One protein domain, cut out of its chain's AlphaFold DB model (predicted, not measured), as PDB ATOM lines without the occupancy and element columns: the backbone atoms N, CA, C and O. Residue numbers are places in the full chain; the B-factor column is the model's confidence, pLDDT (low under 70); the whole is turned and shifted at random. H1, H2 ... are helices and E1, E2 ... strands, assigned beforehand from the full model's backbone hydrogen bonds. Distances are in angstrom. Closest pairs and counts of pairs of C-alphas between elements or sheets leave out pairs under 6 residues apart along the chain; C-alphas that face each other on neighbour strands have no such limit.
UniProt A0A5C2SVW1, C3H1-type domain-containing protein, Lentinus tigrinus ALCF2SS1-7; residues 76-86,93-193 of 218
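This is residues 76 to 86 and 93 to 193 of the 218 residues of the protein "C3H1-type domain-containing protein" of Lentinus tigrinus ALCF2SS1-7 (UniProt A0A5C2SVW1). The long helix H3 makes an L with H4; at H3's other end H2 folds back as a hairpin, H1 packs on the corner, and E1 lies inside the angle. The 112 printed residues hold H1, H2, H3, H4 and E1 in chain order, mostly helix. The whole is only just loose, close to compact, with radius of gyration of the C-alphas 16.3 A and spans 50 by 35 by 26 A.

H3, residues 126 to 149, is 34.7 A long and begins at C-alpha 126 (134.501, 100.544, 108.823). H2 is residues 110 to 123, 20.0 A; H4 151 to 167, 24.4 A, ending at C-alpha 167 (120.532, 142.215, 92.249); H1 76 to 83, 10.5 A; E1 174 to 176, 6.7 A.

H3 touches H2 with residues 126 to 133 alone, a helical hairpin at a shallow tilt of 30 degrees; the closest C-alphas, of Ala 120 and Phe 126, are 4.7 A apart. H3 touches H1 with residues 144 to 148 alone, opposite ways at a shallow tilt of 27 degrees, C-alphas of Met 82 and Phe 144 closest at 6.3 A. H3 and H4 are close but not clearly touching, about perpendicular at 87 degrees, C-alphas of Ala 147 and Phe 154 closest at 6.1 A. H4, with residues 151 to 155 alone, only just touches H1, with 3 pairs of C-alphas within 8 A, Met 79 and Ile 151 closest at 6.7 A. E1 pairs with no named strand; short stretches pair with it, residues 100 to 101 parallel and 186 to 187 antiparallel. In H1, H2, H3 and H4 every O i to N i+4 pair is within hydrogen-bond range.

The C-alphas farthest apart, of Gly 124 and Ser 167, are 50.5 A apart. Residues 87 to 92 are not printed, with 10.5 A between C-alphas 86 and 93. Of the links printed whole, no link is long. pLDDT is under 70 for residues 104 to 106 and 166 to 193.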
ATOM      1  N   LYS A  76     133.678 142.504 112.159       90.31
ATOM      2  CA  LYS A  76     133.670 142.093 113.573       90.31
ATOM      3  C   LYS A  76     132.597 141.053 113.907       90.31
ATOM      4  O   LYS A  76     132.828 140.251 114.805       90.31
ATOM      5  N   SER A  77     131.432 141.101 113.256       89.62
ATOM      6  CA  SER A  77     130.404 140.071 113.462       89.62
ATOM      7  C   SER A  77     130.848 138.764 112.818       89.62
ATOM      8  O   SER A  77     130.870 137.756 113.499       89.62
ATOM      9  N   LEU A  78     131.368 138.807 111.584       89.06
ATOM     10  CA  LEU A  78     131.909 137.610 110.926       89.06
ATOM     11  C   LEU A  78     133.038 136.969 111.746       89.06
ATOM     12  O   LEU A  78     133.077 135.755 111.879       89.06
ATOM     13  N   MET A  79     133.933 137.769 112.327       90.69
ATOM     14  CA  MET A  79     135.010 137.256 113.178       90.69
ATOM     15  C   MET A  79     134.465 136.538 114.419       90.69
ATOM     16  O   MET A  79     134.879 135.424 114.717       90.69
ATOM     17  N   ARG A  80     133.483 137.137 115.106       90.50
ATOM     18  CA  ARG A  80     132.839 136.523 116.274       90.50
ATOM     19  C   ARG A  80     132.155 135.207 115.922       90.50
ATOM     20  O   ARG A  80     132.243 134.263 116.699       90.50
ATOM     21  N   ASP A  81     131.534 135.142 114.753       88.00
ATOM     22  CA  ASP A  81     130.829 133.950 114.293       88.00
ATOM     23  C   ASP A  81     131.797 132.799 113.981       88.00
ATOM     24  O   ASP A  81     131.482 131.632 114.209       88.00
ATOM     25  N   MET A  82     133.005 133.122 113.510       86.12
ATOM     26  CA  MET A  82     134.058 132.138 113.242       86.12
ATOM     27  C   MET A  82     134.807 131.693 114.512       86.12
ATOM     28  O   MET A  82     135.276 130.555 114.565       86.12
ATOM     29  N   GLU A  83     134.930 132.565 115.521       86.00
ATOM     30  CA  GLU A  83     135.671 132.295 116.766       86.00
ATOM     31  C   GLU A  83     134.781 131.754 117.893       86.00
ATOM     32  O   GLU A  83     135.051 130.688 118.443       86.00
ATOM     33  N   ALA A  84     133.741 132.503 118.265       82.94
ATOM     34  CA  ALA A  84     133.003 132.329 119.516       82.94
ATOM     35  C   ALA A  84     131.610 131.719 119.324       82.94
ATOM     36  O   ALA A  84     131.168 130.942 120.166       82.94
ATOM     37  N   GLU A  85     130.920 132.039 118.228       82.12
ATOM     38  CA  GLU A  85     129.561 131.539 117.951       82.12
ATOM     39  C   GLU A  85     129.576 130.322 117.013       82.12
ATOM     40  O   GLU A  85     128.655 130.083 116.231       82.12
ATOM     41  N   ARG A  86     130.639 129.515 117.111       81.94
ATOM     42  CA  ARG A  86     130.785 128.289 116.332       81.94
ATOM     43  C   ARG A  86     129.728 127.259 116.778       81.94
ATOM     44  O   ARG A  86     129.611 126.982 117.974       81.94
ATOM     45  N   SER A  93     126.648 124.268 107.792       79.69
ATOM     46  CA  SER A  93     126.664 125.531 107.041       79.69
ATOM     47  C   SER A  93     126.611 126.771 107.933       79.69
ATOM     48  O   SER A  93     125.853 126.827 108.903       79.69
ATOM     49  N   TYR A  94     127.321 127.820 107.515       81.44
ATOM     50  CA  TYR A  94     127.210 129.166 108.077       81.44
ATOM     51  C   TYR A  94     126.708 130.167 107.028       81.44
ATOM     52  O   TYR A  94     127.193 130.201 105.890       81.44
ATOM     53  N   ALA A  95     125.747 131.003 107.435       81.25
ATOM     54  CA  ALA A  95     125.139 132.036 106.607       81.25
ATOM     55  C   ALA A  95     124.866 133.310 107.432       81.25
ATOM     56  O   ALA A  95     123.976 133.282 108.281       81.25
ATOM     57  N   PRO A  96     125.550 134.440 107.158       80.00
ATOM     58  CA  PRO A  96     125.365 135.688 107.910       80.00
ATOM     59  C   PRO A  96     123.945 136.280 107.866       80.00
ATOM     60  O   PRO A  96     123.541 136.973 108.789       80.00
ATOM     61  N   ASP A  97     123.206 136.058 106.774       75.50
ATOM     62  CA  ASP A  97     121.844 136.587 106.568       75.50
ATOM     63  C   ASP A  97     120.942 135.529 105.914       75.50
ATOM     64  O   ASP A  97     120.226 135.847 104.976       75.50
ATOM     65  N   HIS A  98     121.069 134.248 106.309       71.62
ATOM     66  CA  HIS A  98     120.311 133.049 105.850       71.62
ATOM     67  C   HIS A  98     120.168 132.797 104.325       71.62
ATOM     68  O   HIS A  98     119.708 131.738 103.908       71.62
ATOM     69  N   ARG A  99     120.578 133.740 103.479       72.25
ATOM     70  CA  ARG A  99     120.408 133.798 102.021       72.25
ATOM     71  C   ARG A  99     121.646 133.297 101.287       72.25
ATOM     72  O   ARG A  99     121.570 132.868 100.136       72.25
ATOM     73  N   LEU A 100     122.792 133.356 101.958       77.31
ATOM     74  CA  LEU A 100     124.104 133.060 101.408       77.31
ATOM     75  C   LEU A 100     124.822 132.080 102.327       77.31
ATOM     76  O   LEU A 100     125.236 132.463 103.419       77.31
ATOM     77  N   CYS A 101     124.978 130.834 101.880       81.62
ATOM     78  CA  CYS A 101     125.865 129.891 102.546       81.62
ATOM     79  C   CYS A 101     127.303 130.228 102.143       81.62
ATOM     80  O   CYS A 101     127.641 130.221 100.961       81.62
ATOM     81  N   VAL A 102     128.129 130.583 103.122       78.31
ATOM     82  CA  VAL A 102     129.499 131.067 102.895       78.31
ATOM     83  C   VAL A 102     130.542 129.961 103.085       78.31
ATOM     84  O   VAL A 102     131.639 130.032 102.536       78.31
ATOM     85  N   ILE A 103     130.200 128.942 103.870       73.69
ATOM     86  CA  ILE A 103     131.035 127.769 104.118       73.69
ATOM     87  C   ILE A 103     130.309 126.576 103.507       73.69
ATOM     88  O   ILE A 103     129.483 125.926 104.139       73.69
ATOM     89  N   ALA A 104     130.567 126.375 102.220       64.94
ATOM     90  CA  ALA A 104     129.970 125.338 101.399       64.94
ATOM     91  C   ALA A 104     130.598 123.952 101.586       64.94
ATOM     92  O   ALA A 104     131.788 123.830 101.876       64.94
ATOM     93  N   HIS A 105     129.829 122.914 101.233       62.72
ATOM     94  CA  HIS A 105     130.284 121.521 101.056       62.72
ATOM     95  C   HIS A 105     130.637 120.758 102.333       62.72
ATOM     96  O   HIS A 105     131.223 119.672 102.279       62.72
ATOM     97  N   LEU A 106     130.212 121.308 103.462       68.50
ATOM     98  CA  LEU A 106     130.375 120.711 104.772       68.50
ATOM     99  C   LEU A 106     129.088 120.083 105.312       68.50
ATOM    100  O   LEU A 106     129.180 119.394 106.310       68.50
ATOM    101  N   ASP A 107     127.943 120.278 104.645       71.31
ATOM    102  CA  ASP A 107     126.571 120.020 105.125       71.31
ATOM    103  C   ASP A 107     126.195 118.550 105.349       71.31
ATOM    104  O   ASP A 107     125.226 118.041 104.787       71.31
ATOM    105  N   GLU A 108     126.948 117.852 106.183       82.12
ATOM    106  CA  GLU A 108     126.634 116.496 106.606       82.12
ATOM    107  C   GLU A 108     125.973 116.526 107.969       82.12
ATOM    108  O   GLU A 108     126.531 117.031 108.945       82.12
ATOM    109  N   SER A 109     124.765 115.977 108.033       87.94
ATOM    110  CA  SER A 109     124.050 115.814 109.291       87.94
ATOM    111  C   SER A 109     124.671 114.692 110.143       87.94
ATOM    112  O   SER A 109     125.230 113.727 109.603       87.94
ATOM    113  N   PRO A 110     124.552 114.762 111.481       87.38
ATOM    114  CA  PRO A 110     124.952 113.667 112.368       87.38
ATOM    115  C   PRO A 110     124.311 112.327 111.977       87.38
ATOM    116  O   PRO A 110     124.926 111.264 112.076       87.38
ATOM    117  N   GLU A 111     123.069 112.366 111.500       88.50
ATOM    118  CA  GLU A 111     122.318 111.203 111.051       88.50
ATOM    119  C   GLU A 111     122.900 110.598 109.773       88.50
ATOM    120  O   GLU A 111     122.950 109.374 109.668       88.50
ATOM    121  N   GLU A 112     123.388 111.410 108.832       90.06
ATOM    122  CA  GLU A 112     124.073 110.923 107.630       90.06
ATOM    123  C   GLU A 112     125.380 110.208 107.965       90.06
ATOM    124  O   GLU A 112     125.625 109.113 107.449       90.06
ATOM    125  N   LEU A 113     126.186 110.764 108.874       90.38
ATOM    126  CA  LEU A 113     127.390 110.090 109.368       90.38
ATOM    127  C   LEU A 113     127.039 108.785 110.082       90.38
ATOM    128  O   LEU A 113     127.634 107.744 109.803       90.38
ATOM    129  N   ARG A 114     125.998 108.789 110.923       91.69
ATOM    130  CA  ARG A 114     125.518 107.574 111.593       91.69
ATOM    131  C   ARG A 114     125.061 106.512 110.590       91.69
ATOM    132  O   ARG A 114     125.382 105.335 110.762       91.69
ATOM    133  N   VAL A 115     124.335 106.893 109.538       92.75
ATOM    134  CA  VAL A 115     123.916 105.969 108.472       92.75
ATOM    135  C   VAL A 115     125.138 105.404 107.751       92.75
ATOM    136  O   VAL A 115     125.245 104.181 107.633       92.75
ATOM    137  N   ARG A 116     126.105 106.244 107.368       91.88
ATOM    138  CA  ARG A 116     127.362 105.801 106.740       91.88
ATOM    139  C   ARG A 116     128.140 104.834 107.628       91.88
ATOM    140  O   ARG A 116     128.549 103.782 107.146       91.88
ATOM    141  N   ALA A 117     128.251 105.110 108.926       94.25
ATOM    142  CA  ALA A 117     128.890 104.212 109.886       94.25
ATOM    143  C   ALA A 117     128.195 102.842 109.929       94.25
ATOM    144  O   ALA A 117     128.845 101.795 109.904       94.25
ATOM    145  N   THR A 118     126.856 102.822 109.962       94.69
ATOM    146  CA  THR A 118     126.094 101.560 109.958       94.69
ATOM    147  C   THR A 118     126.237 100.798 108.643       94.69
ATOM    148  O   THR A 118     126.298  99.569 108.655       94.69
ATOM    149  N   GLN A 119     126.327 101.507 107.517       95.19
ATOM    150  CA  GLN A 119     126.546 100.917 106.202       95.19
ATOM    151  C   GLN A 119     127.951 100.314 106.094       95.19
ATOM    152  O   GLN A 119     128.076  99.147 105.726       95.19
ATOM    153  N   ALA A 120     128.981 101.049 106.513       95.44
ATOM    154  CA  ALA A 120     130.366 100.585 106.528       95.44
ATOM    155  C   ALA A 120     130.550  99.358 107.438       95.44
ATOM    156  O   ALA A 120     131.241  98.409 107.080       95.44
ATOM    157  N   ARG A 121     129.848  99.304 108.581       93.50
ATOM    158  CA  ARG A 121     129.825  98.109 109.448       93.50
ATOM    159  C   ARG A 121     129.213  96.886 108.769       93.50
ATOM    160  O   ARG A 121     129.707  95.786 108.980       93.50
ATOM    161  N   LYS A 122     128.157  97.056 107.966       95.69
ATOM    162  CA  LYS A 122     127.550  95.950 107.198       95.69
ATOM    163  C   LYS A 122     128.451  95.474 106.061       95.69
ATOM    164  O   LYS A 122     128.445  94.293 105.742       95.69
ATOM    165  N   GLN A 123     129.195  96.393 105.454       92.62
ATOM    166  CA  GLN A 123     130.095  96.123 104.333       92.62
ATOM    167  C   GLN A 123     131.485  95.639 104.775       92.62
ATOM    168  O   GLN A 123     132.261  95.183 103.943       92.62
ATOM    169  N   GLY A 124     131.811  95.729 106.069       93.31
ATOM    170  CA  GLY A 124     133.143  95.420 106.591       93.31
ATOM    171  C   GLY A 124     134.192  96.507 106.319       93.31
ATOM    172  O   GLY A 124     135.356  96.318 106.651       93.31
ATOM    173  N   THR A 125     133.801  97.660 105.771       94.19
ATOM    174  CA  THR A 125     134.673  98.791 105.401       94.19
ATOM    175  C   THR A 125     134.672  99.904 106.456       94.19
ATOM    176  O   THR A 125     134.738 101.090 106.147       94.19
ATOM    177  N   PHE A 126     134.593  99.549 107.743       93.38
ATOM    178  CA  PHE A 126     134.501 100.544 108.823       93.38
ATOM    179  C   PHE A 126     135.722 101.478 108.906       93.38
ATOM    180  O   PHE A 126     135.583 102.641 109.272       93.38
ATOM    181  N   GLU A 127     136.907 101.005 108.515       94.50
ATOM    182  CA  GLU A 127     138.124 101.826 108.493       94.50
ATOM    183  C   GLU A 127     138.049 102.970 107.464       94.50
ATOM    184  O   GLU A 127     138.547 104.068 107.709       94.50
ATOM    185  N   GLU A 128     137.388 102.743 106.328       92.19
ATOM    186  CA  GLU A 128     137.174 103.769 105.303       92.19
ATOM    187  C   GLU A 128     136.261 104.886 105.824       92.19
ATOM    188  O   GLU A 128     136.534 106.066 105.613       92.19
ATOM    189  N   TYR A 129     135.234 104.523 106.599       93.62
ATOM    190  CA  TYR A 129     134.361 105.487 107.266       93.62
ATOM    191  C   TYR A 129     135.125 106.383 108.255       93.62
ATOM    192  O   TYR A 129     134.904 107.591 108.270       93.62
ATOM    193  N   LEU A 130     136.056 105.829 109.041       94.31
ATOM    194  CA  LEU A 130     136.853 106.629 109.981       94.31
ATOM    195  C   LEU A 130     137.720 107.670 109.259       94.31
ATOM    196  O   LEU A 130     137.835 108.807 109.716       94.31
ATOM    197  N   LYS A 131     138.309 107.298 108.115       93.75
ATOM    198  CA  LYS A 131     139.081 108.228 107.273       93.75
ATOM    199  C   LYS A 131     138.185 109.326 106.714       93.75
ATOM    200  O   LYS A 131     138.542 110.496 106.791       93.75
ATOM    201  N   TYR A 132     137.007 108.947 106.228       91.69
ATOM    202  CA  TYR A 132     136.007 109.877 105.721       91.69
ATOM    203  C   TYR A 132     135.560 110.900 106.781       91.69
ATOM    204  O   TYR A 132     135.532 112.101 106.517       91.69
ATOM    205  N   GLU A 133     135.252 110.443 107.996       91.38
ATOM    206  CA  GLU A 133     134.865 111.312 109.115       91.38
ATOM    207  C   GLU A 133     135.997 112.281 109.495       91.38
ATOM    208  O   GLU A 133     135.767 113.485 109.643       91.38
ATOM    209  N   ALA A 134     137.234 111.781 109.584       91.62
ATOM    210  CA  ALA A 134     138.404 112.602 109.885       91.62
ATOM    211  C   ALA A 134     138.690 113.646 108.792       91.62
ATOM    212  O   ALA A 134     139.016 114.797 109.095       91.62
ATOM    213  N   GLU A 135     138.542 113.281 107.517       90.44
ATOM    214  CA  GLU A 135     138.697 114.200 106.388       90.44
ATOM    215  C   GLU A 135     137.651 115.315 106.441       90.44
ATOM    216  O   GLU A 135     137.987 116.490 106.313       90.44
ATOM    217  N   LYS A 136     136.390 114.981 106.723       87.44
ATOM    218  CA  LYS A 136     135.320 115.979 106.832       87.44
ATOM    219  C   LYS A 136     135.546 116.939 107.986       87.44
ATOM    220  O   LYS A 136     135.422 118.153 107.810       87.44
ATOM    221  N   LEU A 137     135.935 116.419 109.147       88.38
ATOM    222  CA  LEU A 137     136.206 117.246 110.318       88.38
ATOM    223  C   LEU A 137     137.448 118.132 110.121       88.38
ATOM    224  O   LEU A 137     137.440 119.305 110.497       88.38
ATOM    225  N   SER A 138     138.499 117.611 109.486       89.25
ATOM    226  CA  SER A 138     139.703 118.394 109.182       89.25
ATOM    227  C   SER A 138     139.440 119.461 108.116       89.25
ATOM    228  O   SER A 138     139.791 120.619 108.340       89.25
ATOM    229  N   ALA A 139     138.735 119.135 107.029       86.38
ATOM    230  CA  ALA A 139     138.325 120.095 106.002       86.38
ATOM    231  C   ALA A 139     137.495 121.240 106.595       86.38
ATOM    232  O   ALA A 139     137.748 122.410 106.309       86.38
ATOM    233  N   ALA A 140     136.571 120.907 107.499       83.94
ATOM    234  CA  ALA A 140     135.789 121.881 108.238       83.94
ATOM    235  C   ALA A 140     136.681 122.840 109.015       83.94
ATOM    236  O   ALA A 140     136.678 124.046 108.779       83.94
ATOM    237  N   THR A 141     137.488 122.313 109.933       86.50
ATOM    238  CA  THR A 141     138.375 123.142 110.761       86.50
ATOM    239  C   THR A 141     139.347 123.983 109.930       86.50
ATOM    240  O   THR A 141     139.587 125.141 110.277       86.50
ATOM    241  N   ALA A 142     139.837 123.466 108.802       87.25
ATOM    242  CA  ALA A 142     140.688 124.201 107.872       87.25
ATOM    243  C   ALA A 142     139.958 125.390 107.226       87.25
ATOM    244  O   ALA A 142     140.524 126.483 107.156       87.25
ATOM    245  N   GLN A 143     138.692 125.233 106.823       84.12
ATOM    246  CA  GLN A 143     137.890 126.338 106.282       84.12
ATOM    247  C   GLN A 143     137.715 127.463 107.307       84.12
ATOM    248  O   GLN A 143     137.984 128.619 106.989       84.12
ATOM    249  N   PHE A 144     137.380 127.137 108.557       85.62
ATOM    250  CA  PHE A 144     137.258 128.147 109.614       85.62
ATOM    251  C   PHE A 144     138.598 128.811 109.950       85.62
ATOM    252  O   PHE A 144     138.672 130.031 110.063       85.62
ATOM    253  N   THR A 145     139.680 128.034 110.039       88.69
ATOM    254  CA  THR A 145     141.024 128.568 110.319       88.69
ATOM    255  C   THR A 145     141.490 129.502 109.203       88.69
ATOM    256  O   THR A 145     142.028 130.576 109.464       88.69
ATOM    257  N   SER A 146     141.239 129.129 107.947       87.00
ATOM    258  CA  SER A 146     141.586 129.965 106.798       87.00
ATOM    259  C   SER A 146     140.740 131.241 106.730       87.00
ATOM    260  O   SER A 146     141.286 132.305 106.437       87.00
ATOM    261  N   ALA A 147     139.450 131.178 107.076       87.25
ATOM    262  CA  ALA A 147     138.589 132.356 107.171       87.25
ATOM    263  C   ALA A 147     139.049 133.327 108.274       87.25
ATOM    264  O   ALA A 147     139.022 134.539 108.073       87.25
ATOM    265  N   LEU A 148     139.533 132.810 109.409       88.81
ATOM    266  CA  LEU A 148     140.126 133.624 110.477       88.81
ATOM    267  C   LEU A 148     141.465 134.244 110.069       88.81
ATOM    268  O   LEU A 148     141.739 135.392 110.418       88.81
ATOM    269  N   SER A 149     142.283 133.515 109.305       91.31
ATOM    270  CA  SER A 149     143.589 134.009 108.855       91.31
ATOM    271  C   SER A 149     143.492 135.228 107.925       91.31
ATOM    272  O   SER A 149     144.348 136.109 107.990       91.31
ATOM    273  N   ASP A 150     142.431 135.318 107.112       90.31
ATOM    274  CA  ASP A 150     142.137 136.467 106.246       90.31
ATOM    275  C   ASP A 150     140.659 136.875 106.331       90.31
ATOM    276  O   ASP A 150     139.866 136.751 105.392       90.31
ATOM    277  N   ILE A 151     140.286 137.423 107.490       89.69
ATOM    278  CA  ILE A 151     138.910 137.861 107.747       89.69
ATOM    279  C   ILE A 151     138.464 139.019 106.837       89.69
ATOM    280  O   ILE A 151     137.268 139.215 106.600       89.69
ATOM    281  N   ARG A 152     139.414 139.808 106.316       90.19
ATOM    282  CA  ARG A 152     139.126 140.945 105.431       90.19
ATOM    283  C   ARG A 152     138.799 140.464 104.024       90.19
ATOM    284  O   ARG A 152     137.759 140.849 103.495       90.19
ATOM    285  N   GLY A 153     139.625 139.585 103.455       89.31
ATOM    286  CA  GLY A 153     139.342 138.955 102.167       89.31
ATOM    287  C   GLY A 153     138.045 138.148 102.207       89.31
ATOM    288  O   GLY A 153     137.227 138.241 101.289       89.31
ATOM    289  N   PHE A 154     137.797 137.444 103.312       87.75
ATOM    290  CA  PHE A 154     136.533 136.751 103.550       87.75
ATOM    291  C   PHE A 154     135.334 137.712 103.500       87.75
ATOM    292  O   PHE A 154     134.407 137.509 102.714       87.75
ATOM    293  N   TYR A 155     135.377 138.813 104.257       90.69
ATOM    294  CA  TYR A 155     134.326 139.837 104.249       90.69
ATOM    295  C   TYR A 155     134.085 140.442 102.855       90.69
ATOM    296  O   TYR A 155     132.934 140.645 102.456       90.69
ATOM    297  N   ASP A 156     135.139 140.701 102.083       89.50
ATOM    298  CA  ASP A 156     135.016 141.251 100.731       89.50
ATOM    299  C   ASP A 156     134.279 140.296  99.787       89.50
ATOM    300  O   ASP A 156     133.469 140.731  98.966       89.50
ATOM    301  N   ILE A 157     134.509 138.989  99.903       86.38
ATOM    302  CA  ILE A 157     133.832 137.990  99.066       86.38
ATOM    303  C   ILE A 157     132.376 137.815  99.476       86.38
ATOM    304  O   ILE A 157     131.491 137.775  98.614       86.38
ATOM    305  N   VAL A 158     132.112 137.759 100.779       87.19
ATOM    306  CA  VAL A 158     130.750 137.655 101.308       87.19
ATOM    307  C   VAL A 158     129.940 138.894 100.935       87.19
ATOM    308  O   VAL A 158     128.816 138.768 100.458       87.19
ATOM    309  N   SER A 159     130.509 140.093 101.067       88.19
ATOM    310  CA  SER A 159     129.824 141.345 100.720       88.19
ATOM    311  C   SER A 159     129.571 141.494  99.218       88.19
ATOM    312  O   SER A 159     128.470 141.888  98.824       88.19
ATOM    313  N   LYS A 160     130.533 141.124  98.362       86.38
ATOM    314  CA  LYS A 160     130.341 141.086  96.900       86.38
ATOM    315  C   LYS A 160     129.226 140.118  96.509       86.38
ATOM    316  O   LYS A 160     128.349 140.479  95.728       86.38
ATOM    317  N   SER A 161     129.227 138.923  97.089       83.62
ATOM    318  CA  SER A 161     128.216 137.902  96.810       83.62
ATOM    319  C   SER A 161     126.838 138.278  97.352       83.62
ATOM    320  O   SER A 161     125.833 138.058  96.685       83.62
ATOM    321  N   TYR A 162     126.770 138.931  98.513       84.94
ATOM    322  CA  TYR A 162     125.525 139.461  99.069       84.94
ATOM    323  C   TYR A 162     124.885 140.514  98.156       84.94
ATOM    324  O   TYR A 162     123.680 140.493  97.885       84.94
ATOM    325  N   ARG A 163     125.707 141.428  97.631       84.88
ATOM    326  CA  ARG A 163     125.272 142.439  96.659       84.88
ATOM    327  C   ARG A 163     124.809 141.799  95.351       84.88
ATOM    328  O   ARG A 163     123.771 142.191  94.828       84.88
ATOM    329  N   ALA A 164     125.525 140.783  94.865       80.56
ATOM    330  CA  ALA A 164     125.137 140.025  93.675       80.56
ATOM    331  C   ALA A 164     123.813 139.259  93.865       80.56
ATOM    332  O   ALA A 164     122.976 139.237  92.967       80.56
ATOM    333  N   GLN A 165     123.573 138.687  95.047       72.31
ATOM    334  CA  GLN A 165     122.289 138.070  95.394       72.31
ATOM    335  C   GLN A 165     121.138 139.070  95.441       72.31
ATOM    336  O   GLN A 165     120.013 138.735  95.086       72.31
ATOM    337  N   SER A 166     121.409 140.292  95.897       68.50
ATOM    338  CA  SER A 166     120.399 141.345  96.008       68.50
ATOM    339  C   SER A 166     119.974 141.894  94.643       68.50
ATOM    340  O   SER A 166     118.857 142.390  94.513       68.50
ATOM    341  N   SER A 167     120.829 141.781  93.620       67.56
ATOM    342  CA  SER A 167     120.532 142.215  92.249       67.56
ATOM    343  C   SER A 167     119.909 141.124  91.368       67.56
ATOM    344  O   SER A 167     119.248 141.452  90.383       67.56
ATOM    345  N   CYS A 168     120.061 139.837  91.706       53.84
ATOM    346  CA  CYS A 168     119.409 138.743  90.987       53.84
ATOM    347  C   CYS A 168     118.112 138.302  91.693       53.84
ATOM    348  O   CYS A 168     118.134 137.847  92.831       53.84
ATOM    349  N   ALA A 169     116.967 138.366  91.005       47.84
ATOM    350  CA  ALA A 169     115.642 137.961  91.509       47.84
ATOM    351  C   ALA A 169     115.468 136.431  91.695       47.84
ATOM    352  O   ALA A 169     114.384 135.879  91.521       47.84
ATOM    353  N   SER A 170     116.550 135.718  91.992       52.81
ATOM    354  CA  SER A 170     116.589 134.271  92.158       52.81
ATOM    355  C   SER A 170     116.580 133.951  93.650       52.81
ATOM    356  O   SER A 170     117.607 134.077  94.309       52.81
ATOM    357  N   ALA A 171     115.445 133.473  94.163       51.81
ATOM    358  CA  ALA A 171     115.257 132.981  95.536       51.81
ATOM    359  C   ALA A 171     116.045 131.686  95.863       51.81
ATOM    360  O   ALA A 171     115.671 130.936  96.760       51.81
ATOM    361  N   ALA A 172     117.105 131.386  95.111       56.81
ATOM    362  CA  ALA A 172     117.964 130.238  95.349       56.81
ATOM    363  C   ALA A 172     119.085 130.625  96.320       56.81
ATOM    364  O   ALA A 172     119.827 131.577  96.063       56.81
ATOM    365  N   THR A 173     119.216 129.861  97.406       56.91
ATOM    366  CA  THR A 173     120.360 129.907  98.322       56.91
ATOM    367  C   THR A 173     121.639 129.711  97.514       56.91
ATOM    368  O   THR A 173     121.855 128.634  96.959       56.91
ATOM    369  N   GLN A 174     122.467 130.752  97.392       65.06
ATOM    370  CA  GLN A 174     123.775 130.593  96.754       65.06
ATOM    371  C   GLN A 174     124.787 130.117  97.784       65.06
ATOM    372  O   GLN A 174     124.712 130.456  98.969       65.06
ATOM    373  N   THR A 175     125.746 129.356  97.285       65.12
ATOM    374  CA  THR A 175     126.759 128.684  98.073       65.12
ATOM    375  C   THR A 175     128.119 129.184  97.589       65.12
ATOM    376  O   THR A 175     128.450 129.075  96.407       65.12
ATOM    377  N   ILE A 176     128.890 129.795  98.484       69.81
ATOM    378  CA  ILE A 176     130.269 130.216  98.232       69.81
ATOM    379  C   ILE A 176     131.181 129.184  98.867       69.81
ATOM    380  O   ILE A 176     131.039 128.869 100.046       69.81
ATOM    381  N   THR A 177     132.152 128.706  98.106       68.25
ATOM    382  CA  THR A 177     133.211 127.855  98.639       68.25
ATOM    383  C   THR A 177     134.428 128.722  98.891       68.25
ATOM    384  O   THR A 177     135.089 129.148  97.945       68.25
ATOM    385  N   TRP A 178     134.703 129.031 100.158       67.88
ATOM    386  CA  TRP A 178     135.953 129.684 100.529       67.88
ATOM    387  C   TRP A 178     137.099 128.671 100.470       67.88
ATOM    388  O   TRP A 178     137.153 127.743 101.276       67.88
ATOM    389  N   ASN A 179     138.019 128.873  99.528       66.31
ATOM    390  CA  ASN A 179     139.290 128.165  99.444       66.31
ATOM    391  C   ASN A 179     140.424 129.192  99.496       66.31
ATOM    392  O   ASN A 179     140.561 130.038  98.610       66.31
ATOM    393  N   ALA A 180     141.272 129.117 100.521       48.38
ATOM    394  CA  ALA A 180     142.473 129.939 100.577       48.38
ATOM    395  C   ALA A 180     143.396 129.591  99.395       48.38
ATOM    396  O   ALA A 180     143.950 128.496  99.333       48.38
ATOM    397  N   GLY A 181     143.551 130.518  98.444       48.44
ATOM    398  CA  GLY A 181     144.531 130.413  97.356       48.44
ATOM    399  C   GLY A 181     144.016 129.950  95.987       48.44
ATOM    400  O   GLY A 181     144.808 129.895  95.051       48.44
ATOM    401  N   MET A 182     142.719 129.681  95.811       43.88
ATOM    402  CA  MET A 182     142.119 129.503  94.478       43.88
ATOM    403  C   MET A 182     140.973 130.493  94.305       43.88
ATOM    404  O   MET A 182     140.302 130.834  95.273       43.88
ATOM    405  N   GLY A 183     140.772 131.001  93.084       48.62
ATOM    406  CA  GLY A 183     139.700 131.951  92.793       48.62
ATOM    407  C   GLY A 183     138.365 131.424  93.317       48.62
ATOM    408  O   GLY A 183     137.862 130.421  92.820       48.62
ATOM    409  N   ASN A 184     137.825 132.081  94.341       60.09
ATOM    410  CA  ASN A 184     136.570 131.686  94.964       60.09
ATOM    411  C   ASN A 184     135.446 131.928  93.954       60.09
ATOM    412  O   ASN A 184     135.088 133.073  93.665       60.09
ATOM    413  N   THR A 185     134.935 130.853  93.358       55.53
ATOM    414  CA  THR A 185     133.849 130.921  92.385       55.53
ATOM    415  C   THR A 185     132.511 130.821  93.120       55.53
ATOM    416  O   THR A 185     132.300 129.883  93.892       55.53
ATOM    417  N   PRO A 186     131.582 131.772  92.924       54.72
ATOM    418  CA  PRO A 186     130.225 131.607  93.423       54.72
ATOM    419  C   PRO A 186     129.583 130.426  92.688       54.72
ATOM    420  O   PRO A 186     129.393 130.467  91.468       54.72
ATOM    421  N   VAL A 187     129.259 129.360  93.421       53.38
ATOM    422  CA  VAL A 187     128.524 128.222  92.874       53.38
ATOM    423  C   VAL A 187     127.041 128.552  92.985       53.38
ATOM    424  O   VAL A 187     126.426 128.508  94.052       53.38
ATOM    425  N   TYR A 188     126.448 128.907  91.849       52.41
ATOM    426  CA  TYR A 188     125.007 129.086  91.738       52.41
ATOM    427  C   TYR A 188     124.338 127.712  91.714       52.41
ATOM    428  O   TYR A 188     124.154 127.114  90.654       52.41
ATOM    429  N   VAL A 189     123.950 127.202  92.882       46.75
ATOM    430  CA  VAL A 189     123.079 126.028  92.951       46.75
ATOM    431  C   VAL A 189     121.668 126.481  92.578       46.75
ATOM    432  O   VAL A 189     120.872 126.889  93.419       46.75
ATOM    433  N   ARG A 190     121.331 126.446  91.281       42.19
ATOM    434  CA  ARG A 190     119.918 126.461  90.883       42.19
ATOM    435  C   ARG A 190     119.278 125.205  91.467       42.19
ATOM    436  O   ARG A 190     119.754 124.101  91.222       42.19
ATOM    437  N   ALA A 191     118.161 125.373  92.170       41.09
ATOM    438  CA  ALA A 191     117.384 124.295  92.787       41.09
ATOM    439  C   ALA A 191     116.951 123.157  91.824       41.09
ATOM    440  O   ALA A 191     116.468 122.127  92.278       41.09
ATOM    441  N   ASN A 192     117.169 123.289  90.509       39.50
ATOM    442  CA  ASN A 192     116.717 122.352  89.480       39.50
ATOM    443  C   ASN A 192     117.862 121.766  88.637       39.50
ATOM    444  O   ASN A 192     117.812 121.813  87.412       39.50
ATOM    445  N   GLN A 193     118.888 121.183  89.260       42.56
ATOM    446  CA  GLN A 193     119.891 120.393  88.520       42.56
ATOM    447  C   GLN A 193     120.077 118.968  89.056       42.56
ATOM    448  O   GLN A 193     121.069 118.306  88.775       42.56
TER     449      GLN A 193